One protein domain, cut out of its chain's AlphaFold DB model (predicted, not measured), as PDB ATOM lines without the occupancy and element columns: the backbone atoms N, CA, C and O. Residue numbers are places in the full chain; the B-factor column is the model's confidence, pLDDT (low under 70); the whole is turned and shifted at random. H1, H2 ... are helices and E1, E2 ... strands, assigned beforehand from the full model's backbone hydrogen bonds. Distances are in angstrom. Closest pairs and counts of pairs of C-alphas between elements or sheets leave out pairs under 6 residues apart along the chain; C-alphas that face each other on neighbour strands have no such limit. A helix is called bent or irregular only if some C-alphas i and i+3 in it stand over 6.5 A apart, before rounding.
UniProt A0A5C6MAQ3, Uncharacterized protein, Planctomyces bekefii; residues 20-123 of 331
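Overview. This is residues 20 to 123 of the 331 residues of an uncharacterized protein of Planctomyces bekefii (UniProt A0A5C6MAQ3). A strongly twisted sheet of four strands, E3, E2, E5 and E6, and a separate two-strand ribbon, E1 and E4, stand round a common core as an open, incompletely closed barrel. Helix H1 lies across E6, residues 30 to 41 run along the side between E6 and E1, and short helix H2 with the link after it makes one end of the long axis. The printed part has 104 residues, with named elements in the order H1 H2 E1 E2 E3 E4 E5 E6; both sheets are antiparallel. The class is mixed, helices and strands, with 47 residues in named elements, under half. The whole is compact, with a radius of gyration of the C-alphas of 14.1 A, yet elongated, spanning 45 by 25 by 25 A.

Arrangement. In the larger sheet, inner strand E5, residues 102 to 108, forms a hairpin with edge strand E6, residues 116 to 121; N 105 and O 118 are 2.9 A apart. E5 is also antiparallel to inner strand E2, residues 71 to 74, with N 74 and O 106 at 2.9 A. E2 forms a hairpin with edge strand E3, residues 82 to 84, with N 73 and O 82 at 2.8 A. E1, residues 58 to 63, and E4, residues 88 to 93, are antiparallel neighbours, with N 61 and O 90 at 2.9 A. E4's centre is 12.1 A from E5's, and their closest C-alphas, those of Phe 92 and Ile 103, are 8.0 A apart. Residues 30 to 31 pair antiparallel with residues 62 to 63 of E1. H1, residues 20 to 29, is on the larger sheet at a height of 8.6 A; it is over E6, across the strands at 70 degrees to E6 on the local plane. The closest C-alphas of H1 and E6 are those of Val 23 and Leu 118, 6.6 A apart. H2, residues 42 to 46, is not on that sheet. Every O i to N i+4 pair is within hydrogen-bond range in H2, and 4 of 6 in H1.

Along the chain. H1 begins at C-alpha 20, (214.839, 255.364, 229.044), and measures 15.4 A; it is only just irregular, with C-alphas 25 and 28 6.9 A apart. E1 measures 15.8 A, E4 16.3 A, E5 19.5 A and E6 16.5 A. E6 ends at C-alpha 121, (212.049, 265.487, 241.834).

Size, cuts and confidence. The C-alphas farthest apart, those of Thr 50 and Gly 112, are 45.9 A apart. The printed part has no cut. The links H1 to H2 and H2 to E1 are long, and E3 to E4 is tight. Mean pLDDT of the printed part is 84.8; residues 45 to 55, 100 and 123 are under 70.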
ATOM      1  N   THR A  20     216.087 255.741 228.368       87.69
ATOM      2  CA  THR A  20     214.839 255.364 229.044       87.69
ATOM      3  C   THR A  20     214.849 253.905 229.508       87.69
ATOM      4  O   THR A  20     214.479 253.608 230.644       87.69
ATOM      5  N   THR A  21     215.347 252.988 228.678       90.19
ATOM      6  CA  THR A  21     215.508 251.572 229.028       90.19
ATOM      7  C   THR A  21     216.589 251.373 230.091       90.19
ATOM      8  O   THR A  21     216.404 250.570 231.008       90.19
ATOM      9  N   ARG A  22     217.703 252.113 230.017       89.19
ATOM     10  CA  ARG A  22     218.768 252.066 231.036       89.19
ATOM     11  C   ARG A  22     218.247 252.526 232.400       89.19
ATOM     12  O   ARG A  22     218.442 251.827 233.394       89.19
ATOM     13  N   VAL A  23     217.495 253.629 232.439       91.69
ATOM     14  CA  VAL A  23     216.827 254.139 233.649       91.69
ATOM     15  C   VAL A  23     215.872 253.093 234.218       91.69
ATOM     16  O   VAL A  23     215.939 252.792 235.410       91.69
ATOM     17  N   GLN A  24     215.019 252.482 233.389       93.06
ATOM     18  CA  GLN A  24     214.091 251.432 233.830       93.06
ATOM     19  C   GLN A  24     214.815 250.221 234.434       93.06
ATOM     20  O   GLN A  24     214.354 249.675 235.436       93.06
ATOM     21  N   ARG A  25     215.966 249.825 233.871       93.00
ATOM     22  CA  ARG A  25     216.781 248.718 234.396       93.00
ATOM     23  C   ARG A  25     217.510 249.069 235.694       93.00
ATOM     24  O   ARG A  25     217.649 248.195 236.543       93.00
ATOM     25  N   LEU A  26     217.950 250.317 235.873       94.31
ATOM     26  CA  LEU A  26     218.596 250.766 237.116       94.31
ATOM     27  C   LEU A  26     217.609 251.029 238.248       94.31
ATOM     28  O   LEU A  26     217.926 250.766 239.406       94.31
ATOM     29  N   SER A  27     216.423 251.545 237.926       95.44
ATOM     30  CA  SER A  27     215.447 252.053 238.897       95.44
ATOM     31  C   SER A  27     215.144 251.112 240.074       95.44
ATOM     32  O   SER A  27     215.043 251.609 241.194       95.44
ATOM     33  N   PRO A  28     215.029 249.776 239.898       96.69
ATOM     34  CA  PRO A  28     214.770 248.850 241.003       96.69
ATOM     35  C   PRO A  28     215.848 248.821 242.096       96.69
ATOM     36  O   PRO A  28     215.563 248.379 243.205       96.69
ATOM     37  N   PHE A  29     217.069 249.283 241.811       97.44
ATOM     38  CA  PHE A  29     218.184 249.279 242.768       97.44
ATOM     39  C   PHE A  29     218.266 250.545 243.623       97.44
ATOM     40  O   PHE A  29     219.191 250.683 244.426       97.44
ATOM     41  N   PHE A  30     217.305 251.457 243.470       97.69
ATOM     42  CA  PHE A  30     217.235 252.710 244.203       97.69
ATOM     43  C   PHE A  30     215.895 252.820 244.925       97.69
ATOM     44  O   PHE A  30     214.838 252.503 244.378       97.69
ATOM     45  N   SER A  31     215.944 253.281 246.171       96.38
ATOM     46  CA  SER A  31     214.761 253.565 246.975       96.38
ATOM     47  C   SER A  31     214.893 254.955 247.607       96.38
ATOM     48  O   SER A  31     215.804 255.141 248.417       96.38
ATOM     49  N   PRO A  32     214.000 255.909 247.287       95.00
ATOM     50  CA  PRO A  32     212.889 255.786 246.335       95.00
ATOM     51  C   PRO A  32     213.367 255.612 244.881       95.00
ATOM     52  O   PRO A  32     214.507 255.939 244.546       95.00
ATOM     53  N   LYS A  33     212.493 255.082 244.015       95.56
ATOM     54  CA  LYS A  33     212.799 254.918 242.585       95.56
ATOM     55  C   LYS A  33     213.007 256.290 241.916       95.56
ATOM     56  O   LYS A  33     212.325 257.238 242.307       95.56
ATOM     57  N   PRO A  34     213.892 256.405 240.912       92.25
ATOM     58  CA  PRO A  34     214.001 257.603 240.082       92.25
ATOM     59  C   PRO A  34     212.637 258.003 239.507       92.25
ATOM     60  O   PRO A  34     211.812 257.142 239.200       92.25
ATOM     61  N   GLY A  35     212.388 259.306 239.398       85.88
ATOM     62  CA  GLY A  35     211.095 259.881 239.021       85.88
ATOM     63  C   GLY A  35     210.097 260.028 240.176       85.88
ATOM     64  O   GLY A  35     209.204 260.870 240.090       85.88
ATOM     65  N   ASN A  36     210.258 259.293 241.283       84.25
ATOM     66  CA  ASN A  36     209.431 259.504 242.471       84.25
ATOM     67  C   ASN A  36     209.909 260.720 243.268       84.25
ATOM     68  O   ASN A  36     211.105 261.009 243.333       84.25
ATOM     69  N   VAL A  37     208.960 261.381 243.937       79.56
ATOM     70  CA  VAL A  37     209.249 262.515 244.818       79.56
ATOM     71  C   VAL A  37     210.133 262.067 245.979       79.56
ATOM     72  O   VAL A  37     209.814 261.118 246.698       79.56
ATOM     73  N   LEU A  38     211.241 262.774 246.156       83.69
ATOM     74  CA  LEU A  38     212.218 262.550 247.206       83.69
ATOM     75  C   LEU A  38     212.041 263.601 248.303       83.69
ATOM     76  O   LEU A  38     212.146 264.802 248.056       83.69
ATOM     77  N   ASN A  39     211.772 263.126 249.517       79.19
ATOM     78  CA  ASN A  39     211.581 263.963 250.696       79.19
ATOM     79  C   ASN A  39     212.845 263.960 251.566       79.19
ATOM     80  O   ASN A  39     213.590 262.976 251.613       79.19
ATOM     81  N   VAL A  40     213.073 265.075 252.253       80.12
ATOM     82  CA  VAL A  40     213.995 265.174 253.390       80.12
ATOM     83  C   VAL A  40     213.444 264.305 254.523       80.12
ATOM     84  O   VAL A  40     212.243 264.021 254.570       80.12
ATOM     85  N   ASP A  41     214.321 263.855 255.414       77.69
ATOM     86  CA  ASP A  41     213.917 263.076 256.581       77.69
ATOM     87  C   ASP A  41     212.860 263.828 257.422       77.69
ATOM     88  O   ASP A  41     212.942 265.044 257.615       77.69
ATOM     89  N   ALA A  42     211.839 263.120 257.910       70.56
ATOM     90  CA  ALA A  42     210.755 263.726 258.682       70.56
ATOM     91  C   ALA A  42     211.263 264.362 259.989       70.56
ATOM     92  O   ALA A  42     210.764 265.409 260.407       70.56
ATOM     93  N   ASP A  43     212.288 263.777 260.612       70.88
ATOM     94  CA  ASP A  43     212.917 264.336 261.814       70.88
ATOM     95  C   ASP A  43     213.703 265.609 261.495       70.88
ATOM     96  O   ASP A  43     213.722 266.568 262.273       70.88
ATOM     97  N   GLU A  44     214.309 265.658 260.312       71.50
ATOM     98  CA  GLU A  44     214.997 266.841 259.813       71.50
ATOM     99  C   GLU A  44     213.998 267.979 259.522       71.50
ATOM    100  O   GLU A  44     214.265 269.121 259.902       71.50
ATOM    101  N   LEU A  45     212.832 267.664 258.940       66.00
ATOM    102  CA  LEU A  45     211.755 268.620 258.632       66.00
ATOM    103  C   LEU A  45     211.065 269.190 259.872       66.00
ATOM    104  O   LEU A  45     210.796 270.390 259.917       66.00
ATOM    105  N   ARG A  46     210.811 268.375 260.903       65.06
ATOM    106  CA  ARG A  46     210.223 268.861 262.167       65.06
ATOM    107  C   ARG A  46     211.069 269.951 262.823       65.06
ATOM    108  O   ARG A  46     210.536 270.851 263.467       65.06
ATOM    109  N   ASN A  47     212.377 269.903 262.594       64.19
ATOM    110  CA  ASN A  47     213.340 270.874 263.096       64.19
ATOM    111  C   ASN A  47     213.623 272.023 262.114       64.19
ATOM    112  O   ASN A  47     214.473 272.857 262.396       64.19
ATOM    113  N   LEU A  48     212.938 272.105 260.968       63.38
ATOM    114  CA  LEU A  48     213.181 273.137 259.951       63.38
ATOM    115  C   LEU A  48     213.022 274.556 260.516       63.38
ATOM    116  O   LEU A  48     213.869 275.406 260.276       63.38
ATOM    117  N   ARG A  49     211.967 274.797 261.305       55.59
ATOM    118  CA  ARG A  49     211.690 276.114 261.908       55.59
ATOM    119  C   ARG A  49     212.675 276.503 263.013       55.59
ATOM    120  O   ARG A  49     212.762 277.674 263.359       55.59
ATOM    121  N   THR A  50     213.384 275.532 263.586       58.91
ATOM    122  CA  THR A  50     214.343 275.741 264.683       58.91
ATOM    123  C   THR A  50     215.797 275.635 264.224       58.91
ATOM    124  O   THR A  50     216.704 276.061 264.939       58.91
ATOM    125  N   LYS A  51     216.053 275.089 263.028       58.41
ATOM    126  CA  LYS A  51     217.393 274.951 262.459       58.41
ATOM    127  C   LYS A  51     217.869 276.262 261.851       58.41
ATOM    128  O   LYS A  51     217.274 276.807 260.935       58.41
ATOM    129  N   ILE A  52     219.061 276.664 262.284       58.41
ATOM    130  CA  ILE A  52     219.804 277.836 261.794       58.41
ATOM    131  C   ILE A  52     220.282 277.648 260.332       58.41
ATOM    132  O   ILE A  52     220.746 278.597 259.712       58.41
ATOM    133  N   ARG A  53     220.218 276.421 259.783       69.00
ATOM    134  CA  ARG A  53     220.807 276.054 258.481       69.00
ATOM    135  C   ARG A  53     219.930 275.084 257.674       69.00
ATOM    136  O   ARG A  53     220.205 273.880 257.679       69.00
ATOM    137  N   PRO A  54     218.865 275.558 257.008       65.94
ATOM    138  CA  PRO A  54     218.017 274.717 256.157       65.94
ATOM    139  C   PRO A  54     218.777 274.027 255.012       65.94
ATOM    140  O   PRO A  54     218.401 272.936 254.592       65.94
ATOM    141  N   GLU A  55     219.919 274.556 254.575       67.44
ATOM    142  CA  GLU A  55     220.789 273.894 253.598       67.44
ATOM    143  C   GLU A  55     221.429 272.597 254.109       67.44
ATOM    144  O   GLU A  55     221.904 271.784 253.314       67.44
ATOM    145  N   ALA A  56     221.472 272.410 255.430       70.88
ATOM    146  CA  ALA A  56     222.021 271.219 256.057       70.88
ATOM    147  C   ALA A  56     221.005 270.077 256.168       70.88
ATOM    148  O   ALA A  56     221.408 268.984 256.567       70.88
ATOM    149  N   LEU A  57     219.732 270.317 255.827       74.44
ATOM    150  CA  LEU A  57     218.704 269.283 255.810       74.44
ATOM    151  C   LEU A  57     219.097 268.140 254.891       74.44
ATOM    152  O   LEU A  57     219.532 268.367 253.758       74.44
ATOM    153  N   ARG A  58     218.900 266.912 255.374       84.12
ATOM    154  CA  ARG A  58     219.295 265.707 254.646       84.12
ATOM    155  C   ARG A  58     218.113 264.801 254.370       84.12
ATOM    156  O   ARG A  58     217.270 264.574 255.231       84.12
ATOM    157  N   GLY A  59     218.092 264.233 253.177       88.31
ATOM    158  CA  GLY A  59     217.309 263.038 252.896       88.31
ATOM    159  C   GLY A  59     218.222 261.885 252.504       88.31
ATOM    160  O   GLY A  59     219.446 262.025 252.429       88.31
ATOM    161  N   VAL A  60     217.623 260.722 252.264       92.81
ATOM    162  CA  VAL A  60     218.358 259.489 251.983       92.81
ATOM    163  C   VAL A  60     217.827 258.827 250.721       92.81
ATOM    164  O   VAL A  60     216.626 258.623 250.572       92.81
ATOM    165  N   ILE A  61     218.745 258.424 249.844       95.69
ATOM    166  CA  ILE A  61     218.481 257.461 248.777       95.69
ATOM    167  C   ILE A  61     219.233 256.179 249.128       95.69
ATOM    168  O   ILE A  61     220.459 256.164 249.267       95.69
ATOM    169  N   ARG A  62     218.500 255.078 249.279       96.88
ATOM    170  CA  ARG A  62     219.091 253.756 249.474       96.88
ATOM    171  C   ARG A  62     219.458 253.166 248.122       96.88
ATOM    172  O   ARG A  62     218.590 252.961 247.279       96.88
ATOM    173  N   VAL A  63     220.730 252.833 247.957       97.75
ATOM    174  CA  VAL A  63     221.277 252.173 246.770       97.75
ATOM    175  C   VAL A  63     221.552 250.719 247.122       97.75
ATOM    176  O   VAL A  63     222.231 250.449 248.109       97.75
ATOM    177  N   SER A  64     221.028 249.776 246.344       97.31
ATOM    178  CA  SER A  64     221.189 248.333 246.565       97.31
ATOM    179  C   SER A  64     221.630 247.644 245.273       97.31
ATOM    180  O   SER A  64     220.786 247.095 244.567       97.31
ATOM    181  N   PRO A  65     222.935 247.674 244.939       95.06
ATOM    182  CA  PRO A  65     223.444 247.045 243.726       95.06
ATOM    183  C   PRO A  65     223.200 245.525 243.718       95.06
ATOM    184  O   PRO A  65     223.183 244.901 244.787       95.06
ATOM    185  N   PRO A  66     223.064 244.901 242.535       93.44
ATOM    186  CA  PRO A  66     223.061 243.448 242.388       93.44
ATOM    187  C   PRO A  66     224.300 242.788 242.991       93.44
ATOM    188  O   PRO A  66     225.393 243.360 243.002       93.44
ATOM    189  N   LYS A  67     224.152 241.536 243.436       91.12
ATOM    190  CA  LYS A  67     225.284 240.742 243.931       91.12
ATOM    191  C   LYS A  67     226.374 240.649 242.857       91.12
ATOM    192  O   LYS A  67     226.084 240.360 241.702       91.12
ATOM    193  N   GLY A  68     227.624 240.883 243.255       89.69
ATOM    194  CA  GLY A  68     228.782 240.831 242.356       89.69
ATOM    195  C   GLY A  68     228.963 242.062 241.459       89.69
ATOM    196  O   GLY A  68     229.901 242.085 240.674       89.69
ATOM    197  N   THR A  69     228.112 243.087 241.580       90.25
ATOM    198  CA  THR A  69     228.215 244.342 240.817       90.25
ATOM    199  C   THR A  69     228.471 245.521 241.757       90.25
ATOM    200  O   THR A  69     227.995 245.536 242.892       90.25
ATOM    201  N   CYS A  70     229.203 246.528 241.279       93.00
ATOM    202  CA  CYS A  70     229.339 247.812 241.960       93.00
ATOM    203  C   CYS A  70     228.793 248.933 241.076       93.00
ATOM    204  O   CYS A  70     229.020 248.931 239.870       93.00
ATOM    205  N   PHE A  71     228.135 249.913 241.681       95.00
ATOM    206  CA  PHE A  71     227.807 251.173 241.022       95.00
ATOM    207  C   PHE A  71     228.854 252.223 241.362       95.00
ATOM    208  O   PHE A  71     229.315 252.287 242.501       95.00
ATOM    209  N   ILE A  72     229.216 253.039 240.381       94.75
ATOM    210  CA  ILE A  72     229.993 254.261 240.567       94.75
ATOM    211  C   ILE A  72     229.012 255.416 240.394       94.75
ATOM    212  O   ILE A  72     228.371 255.530 239.349       94.75
ATOM    213  N   ILE A  73     228.844 256.221 241.437       95.06
ATOM    214  CA  ILE A  73     227.834 257.274 241.506       95.06
ATOM    215  C   ILE A  73     228.537 258.624 241.524       95.06
ATOM    216  O   ILE A  73     229.193 258.972 242.505       95.06
ATOM    217  N   THR A  74     228.357 259.390 240.452       94.00
ATOM    218  CA  THR A  74     228.804 260.781 240.356       94.00
ATOM    219  C   THR A  74     227.635 261.688 240.740       94.00
ATOM    220  O   THR A  74     226.618 261.731 240.042       94.00
ATOM    221  N   ARG A  75     227.759 262.400 241.865       90.06
ATOM    222  CA  ARG A  75     226.696 263.281 242.388       90.06
ATOM    223  C   ARG A  75     226.838 264.727 241.930       90.06
ATOM    224  O   ARG A  75     225.852 265.377 241.616       90.06
ATOM    225  N   MET A  76     228.073 265.219 241.902       82.56
ATOM    226  CA  MET A  76     228.449 266.560 241.462       82.56
ATOM    227  C   MET A  76     229.812 266.479 240.785       82.56
ATOM    228  O   MET A  76     230.661 265.711 241.227       82.56
ATOM    229  N   ALA A  77     230.056 267.308 239.768       76.88
ATOM    230  CA  ALA A  77     231.335 267.321 239.054       76.88
ATOM    231  C   ALA A  77     232.543 267.647 239.957       76.88
ATOM    232  O   ALA A  77     233.665 267.265 239.647       76.88
ATOM    233  N   SER A  78     232.316 268.348 241.073       74.00
ATOM    234  CA  SER A  78     233.345 268.730 242.045       74.00
ATOM    235  C   SER A  78     233.543 267.727 243.186       74.00
ATOM    236  O   SER A  78     234.447 267.917 243.998       74.00
ATOM    237  N   GLN A  79     232.706 266.690 243.291       80.81
ATOM    238  CA  GLN A  79     232.796 265.687 244.353       80.81
ATOM    239  C   GLN A  79     233.396 264.379 243.825       80.81
ATOM    240  O   GLN A  79     233.179 264.031 242.664       80.81
ATOM    241  N   PRO A  80     234.136 263.633 244.666       87.62
ATOM    242  CA  PRO A  80     234.647 262.327 244.281       87.62
ATOM    243  C   PRO A  80     233.501 261.341 244.026       87.62
ATOM    244  O   PRO A  80     232.484 261.352 244.722       87.62
ATOM    245  N   ASP A  81     233.700 260.458 243.048       92.31
ATOM    246  CA  ASP A  81     232.754 259.394 242.718       92.31
ATOM    247  C   ASP A  81     232.613 258.388 243.882       92.31
ATOM    248  O   ASP A  81     233.599 257.906 244.449       92.31
ATOM    249  N   ASP A  82     231.377 258.008 244.208       93.38
ATOM    250  CA  ASP A  82     231.077 256.992 245.218       93.38
ATOM    251  C   ASP A  82     231.011 255.596 244.591       93.38
ATOM    252  O   ASP A  82     230.123 255.310 243.786       93.38
ATOM    253  N   ARG A  83     231.877 254.674 245.024       95.19
ATOM    254  CA  ARG A  83     231.788 253.258 244.634       95.19
ATOM    255  C   ARG A  83     230.973 252.449 245.644       95.19
ATOM    256  O   ARG A  83     231.364 252.288 246.800       95.19
ATOM    257  N   ILE A  84     229.861 251.877 245.192       95.69
ATOM    258  CA  ILE A  84     228.879 251.160 246.011       95.69
ATOM    259  C   ILE A  84     228.781 249.711 245.539       95.69
ATOM    260  O   ILE A  84     228.248 249.450 244.469       95.69
ATOM    261  N   CYS A  85     229.269 248.762 246.338       95.19
ATOM    262  CA  CYS A  85     229.220 247.319 246.026       95.19
ATOM    263  C   CYS A  85     228.271 246.524 246.941       95.19
ATOM    264  O   CYS A  85     228.110 245.315 246.796       95.19
ATOM    265  N   LYS A  86     227.690 247.184 247.945       96.38
ATOM    266  CA  LYS A  86     226.753 246.619 248.923       96.38
ATOM    267  C   LYS A  86     225.647 247.640 249.177       96.38
ATOM    268  O   LYS A  86     225.892 248.826 248.951       96.38
ATOM    269  N   PRO A  87     224.466 247.218 249.662       97.81
ATOM    270  CA  PRO A  87     223.412 248.150 250.029       97.81
ATOM    271  C   PRO A  87     223.928 249.261 250.952       97.81
ATOM    272  O   PRO A  87     224.494 248.970 252.006       97.81
ATOM    273  N   LYS A  88     223.754 250.523 250.547       97.25
ATOM    274  CA  LYS A  88     224.211 251.703 251.291       97.25
ATOM    275  C   LYS A  88     223.187 252.827 251.174       97.25
ATOM    276  O   LYS A  88     222.615 253.061 250.112       97.25
ATOM    277  N   ASN A  89     222.991 253.534 252.279       95.88
ATOM    278  CA  ASN A  89     222.224 254.770 252.316       95.88
ATOM    279  C   ASN A  89     223.143 255.927 251.924       95.88
ATOM    280  O   ASN A  89     224.173 256.145 252.565       95.88
ATOM    281  N   LEU A  90     222.783 256.646 250.866       94.31
ATOM    282  CA  LEU A  90     223.467 257.860 250.450       94.31
ATOM    283  C   LEU A  90     222.623 259.055 250.863       94.31
ATOM    284  O   LEU A  90     221.453 259.160 250.501       94.31
ATOM    285  N   THR A  91     223.224 259.946 251.640       91.75
ATOM    286  CA  THR A  91     222.582 261.191 252.051       91.75
ATOM    287  C   THR A  91     222.704 262.219 250.940       91.75
ATOM    288  O   THR A  91     223.807 262.405 250.422       91.75
ATOM    289  N   PHE A  92     221.616 262.904 250.623       89.62
ATOM    290  CA  PHE A  92     221.644 264.146 249.854       89.62
ATOM    291  C   PHE A  92     221.235 265.298 250.770       89.62
ATOM    292  O   PHE A  92     220.564 265.087 251.782       89.62
ATOM    293  N   SER A  93     221.639 266.503 250.409       86.00
ATOM    294  CA  SER A  93     221.253 267.755 251.044       86.00
ATOM    295  C   SER A  93     220.535 268.657 250.050       86.00
ATOM    296  O   SER A  93     220.583 268.425 248.841       86.00
ATOM    297  N   LEU A  94     219.901 269.724 250.534       77.56
ATOM    298  CA  LEU A  94     219.284 270.689 249.624       77.56
ATOM    299  C   LEU A  94     220.318 271.410 248.737       77.56
ATOM    300  O   LEU A  94     219.967 271.867 247.657       77.56
ATOM    301  N   ARG A  95     221.600 271.452 249.127       79.38
ATOM    302  CA  ARG A  95     222.685 271.986 248.278       79.38
ATOM    303  C   ARG A  95     222.952 271.141 247.032       79.38
ATOM    304  O   ARG A  95     223.537 271.643 246.080       79.38
ATOM    305  N   ASP A  96     222.533 269.880 247.050       83.69
ATOM    306  CA  ASP A  96     222.723 268.954 245.934       83.69
ATOM    307  C   ASP A  96     221.611 269.093 244.878       83.69
ATOM    308  O   ASP A  96     221.652 268.424 243.844       83.69
ATOM    309  N   LEU A  97     220.601 269.938 245.130       78.62
ATOM    310  CA  LEU A  97     219.524 270.193 244.183       78.62
ATOM    311  C   LEU A  97     220.022 271.022 242.999       78.62
ATOM    312  O   LEU A  97     220.695 272.042 243.149       78.62
ATOM    313  N   ASN A  98     219.634 270.600 241.800       76.62
ATOM    314  CA  ASN A  98     219.830 271.390 240.595       76.62
ATOM    315  C   ASN A  98     218.867 272.597 240.562       76.62
ATOM    316  O   ASN A  98     217.989 272.757 241.412       76.62
ATOM    317  N   ARG A  99     218.991 273.441 239.531       70.19
ATOM    318  CA  ARG A  99     218.137 274.634 239.346       70.19
ATOM    319  C   ARG A  99     216.640 274.314 239.231       70.19
ATOM    320  O   ARG A  99     215.819 275.179 239.505       70.19
ATOM    321  N   ALA A 100     216.291 273.082 238.859       67.75
ATOM    322  CA  ALA A 100     214.914 272.600 238.787       67.75
ATOM    323  C   ALA A 100     214.400 272.030 240.128       67.75
ATOM    324  O   ALA A 100     213.281 271.523 240.192       67.75
ATOM    325  N   GLY A 101     215.194 272.080 241.206       72.81
ATOM    326  CA  GLY A 101     214.823 271.508 242.503       72.81
ATOM    327  C   GLY A 101     214.832 269.977 242.509       72.81
ATOM    328  O   GLY A 101     214.040 269.349 243.215       72.81
ATOM    329  N   GLN A 102     215.694 269.363 241.700       83.12
ATOM    330  CA  GLN A 102     215.806 267.912 241.555       83.12
ATOM    331  C   GLN A 102     217.194 267.431 241.975       83.12
ATOM    332  O   GLN A 102     218.190 268.132 241.789       83.12
ATOM    333  N   ILE A 103     217.269 266.200 242.470       88.25
ATOM    334  CA  ILE A 103     218.536 265.481 242.617       88.25
ATOM    335  C   ILE A 103     218.813 264.738 241.314       88.25
ATOM    336  O   ILE A 103     217.951 264.009 240.832       88.25
ATOM    337  N   SER A 104     220.008 264.912 240.754       92.12
ATOM    338  CA  SER A 104     220.435 264.256 239.516       92.12
ATOM    339  C   SER A 104     221.784 263.587 239.727       92.12
ATOM    340  O   SER A 104     222.776 264.275 239.952       92.12
ATOM    341  N   TRP A 105     221.833 262.260 239.643       94.69
ATOM    342  CA  TRP A 105     223.063 261.479 239.798       94.69
ATOM    343  C   TRP A 105     223.367 260.693 238.529       94.69
ATOM    344  O   TRP A 105     222.468 260.119 237.920       94.69
ATOM    345  N   VAL A 106     224.644 260.615 238.161       94.38
ATOM    346  CA  VAL A 106     225.102 259.779 237.048       94.38
ATOM    347  C   VAL A 106     225.611 258.455 237.604       94.38
ATOM    348  O   VAL A 106     226.507 258.430 238.448       94.38
ATOM    349  N   ILE A 107     225.035 257.350 237.134       95.00
ATOM    350  CA  ILE A 107     225.356 255.995 237.594       95.00
ATOM    351  C   ILE A 107     226.116 255.253 236.505       95.00
ATOM    352  O   ILE A 107     225.579 255.046 235.417       95.00
ATOM    353  N   LYS A 108     227.335 254.808 236.809       93.62
ATOM    354  CA  LYS A 108     228.151 253.956 235.935       93.62
ATOM    355  C   LYS A 108     228.221 252.547 236.519       93.62
ATOM    356  O   LYS A 108     228.335 252.371 237.736       93.62
ATOM    357  N   THR A 109     228.154 251.539 235.657       88.56
ATOM    358  CA  THR A 109     228.137 250.116 236.054       88.56
ATOM    359  C   THR A 109     229.455 249.383 235.792       88.56
ATOM    360  O   THR A 109     229.604 248.231 236.196       88.56
ATOM    361  N   GLY A 110     230.428 250.044 235.163       81.62
ATOM    362  CA  GLY A 110     231.754 249.498 234.884       81.62
ATOM    363  C   GLY A 110     232.652 250.486 234.142       81.62
ATOM    364  O   GLY A 110     232.237 251.603 233.820       81.62
ATOM    365  N   ASP A 111     233.882 250.065 233.861       70.75
ATOM    366  CA  ASP A 111     234.869 250.906 233.189       70.75
ATOM    367  C   ASP A 111     234.460 251.199 231.732       70.75
ATOM    368  O   ASP A 111     234.023 250.331 230.969       70.75
ATOM    369  N   GLY A 112     234.554 252.475 231.351       71.25
ATOM    370  CA  GLY A 112     234.154 252.978 230.035       71.25
ATOM    371  C   GLY A 112     232.644 253.160 229.828       71.25
ATOM    372  O   GLY A 112     232.234 253.461 228.708       71.25
ATOM    373  N   ASP A 113     231.799 252.935 230.837       78.69
ATOM    374  CA  ASP A 113     230.385 253.335 230.817       78.69
ATOM    375  C   ASP A 113     230.274 254.865 230.944       78.69
ATOM    376  O   ASP A 113     230.804 255.455 231.888       78.69
ATOM    377  N   PHE A 114     229.594 255.514 229.991       81.62
ATOM    378  CA  PHE A 114     229.325 256.960 230.032       81.62
ATOM    379  C   PHE A 114     228.359 257.337 231.163       81.62
ATOM    380  O   PHE A 114     228.264 258.503 231.541       81.62
ATOM    381  N   GLY A 115     227.684 256.337 231.732       89.38
ATOM    382  CA  GLY A 115     226.752 256.486 232.827       89.38
ATOM    383  C   GLY A 115     225.323 256.723 232.354       89.38
ATOM    384  O   GLY A 115     225.042 257.029 231.191       89.38
ATOM    385  N   THR A 116     224.395 256.523 233.280       93.00
ATOM    386  CA  THR A 116     222.967 256.792 233.106       93.00
ATOM    387  C   THR A 116     222.543 257.819 234.140       93.00
ATOM    388  O   THR A 116     222.820 257.637 235.328       93.00
ATOM    389  N   THR A 117     221.873 258.881 233.701       93.75
ATOM    390  CA  THR A 117     221.381 259.921 234.603       93.75
ATOM    391  C   THR A 117     220.089 259.455 235.260       93.75
ATOM    392  O   THR A 117     219.117 259.119 234.588       93.75
ATOM    393  N   LEU A 118     220.075 259.428 236.589       93.88
ATOM    394  CA  LEU A 118     218.879 259.190 237.389       93.88
ATOM    395  C   LEU A 118     218.471 260.495 238.062       93.88
ATOM    396  O   LEU A 118     219.303 261.169 238.671       93.88
ATOM    397  N   VAL A 119     217.186 260.831 237.960       90.56
ATOM    398  CA  VAL A 119     216.630 262.087 238.467       90.56
ATOM    399  C   VAL A 119     215.534 261.802 239.483       90.56
ATOM    400  O   VAL A 119     214.668 260.955 239.253       90.56
ATOM    401  N   TRP A 120     215.545 262.539 240.588       90.25
ATOM    402  CA  TRP A 120     214.487 262.545 241.590       90.25
ATOM    403  C   TRP A 120     213.952 263.968 241.764       90.25
ATOM    404  O   TRP A 120     214.706 264.846 242.197       90.25
ATOM    405  N   PRO A 121     212.669 264.226 241.461       81.12
ATOM    406  CA  PRO A 121     212.049 265.487 241.834       81.12
ATOM    407  C   PRO A 121     211.970 265.599 243.356       81.12
ATOM    408  O   PRO A 121     211.719 264.614 244.046       81.12
ATOM    409  N   THR A 122     212.144 266.802 243.894       76.69
ATOM    410  CA  THR A 122     211.888 267.072 245.315       76.69
ATOM    411  C   THR A 122     210.734 268.063 245.450       76.69
ATOM    412  O   THR A 122     210.438 268.769 244.482       76.69
ATOM    413  N   PRO A 123     210.029 268.129 246.594       69.56
ATOM    414  CA  PRO A 123     209.049 269.187 246.838       69.56
ATOM    415  C   PRO A 123     209.719 270.508 247.244       69.56
ATOM    416  O   PRO A 123     209.079 271.552 247.213       69.56
TER     417      PRO A 123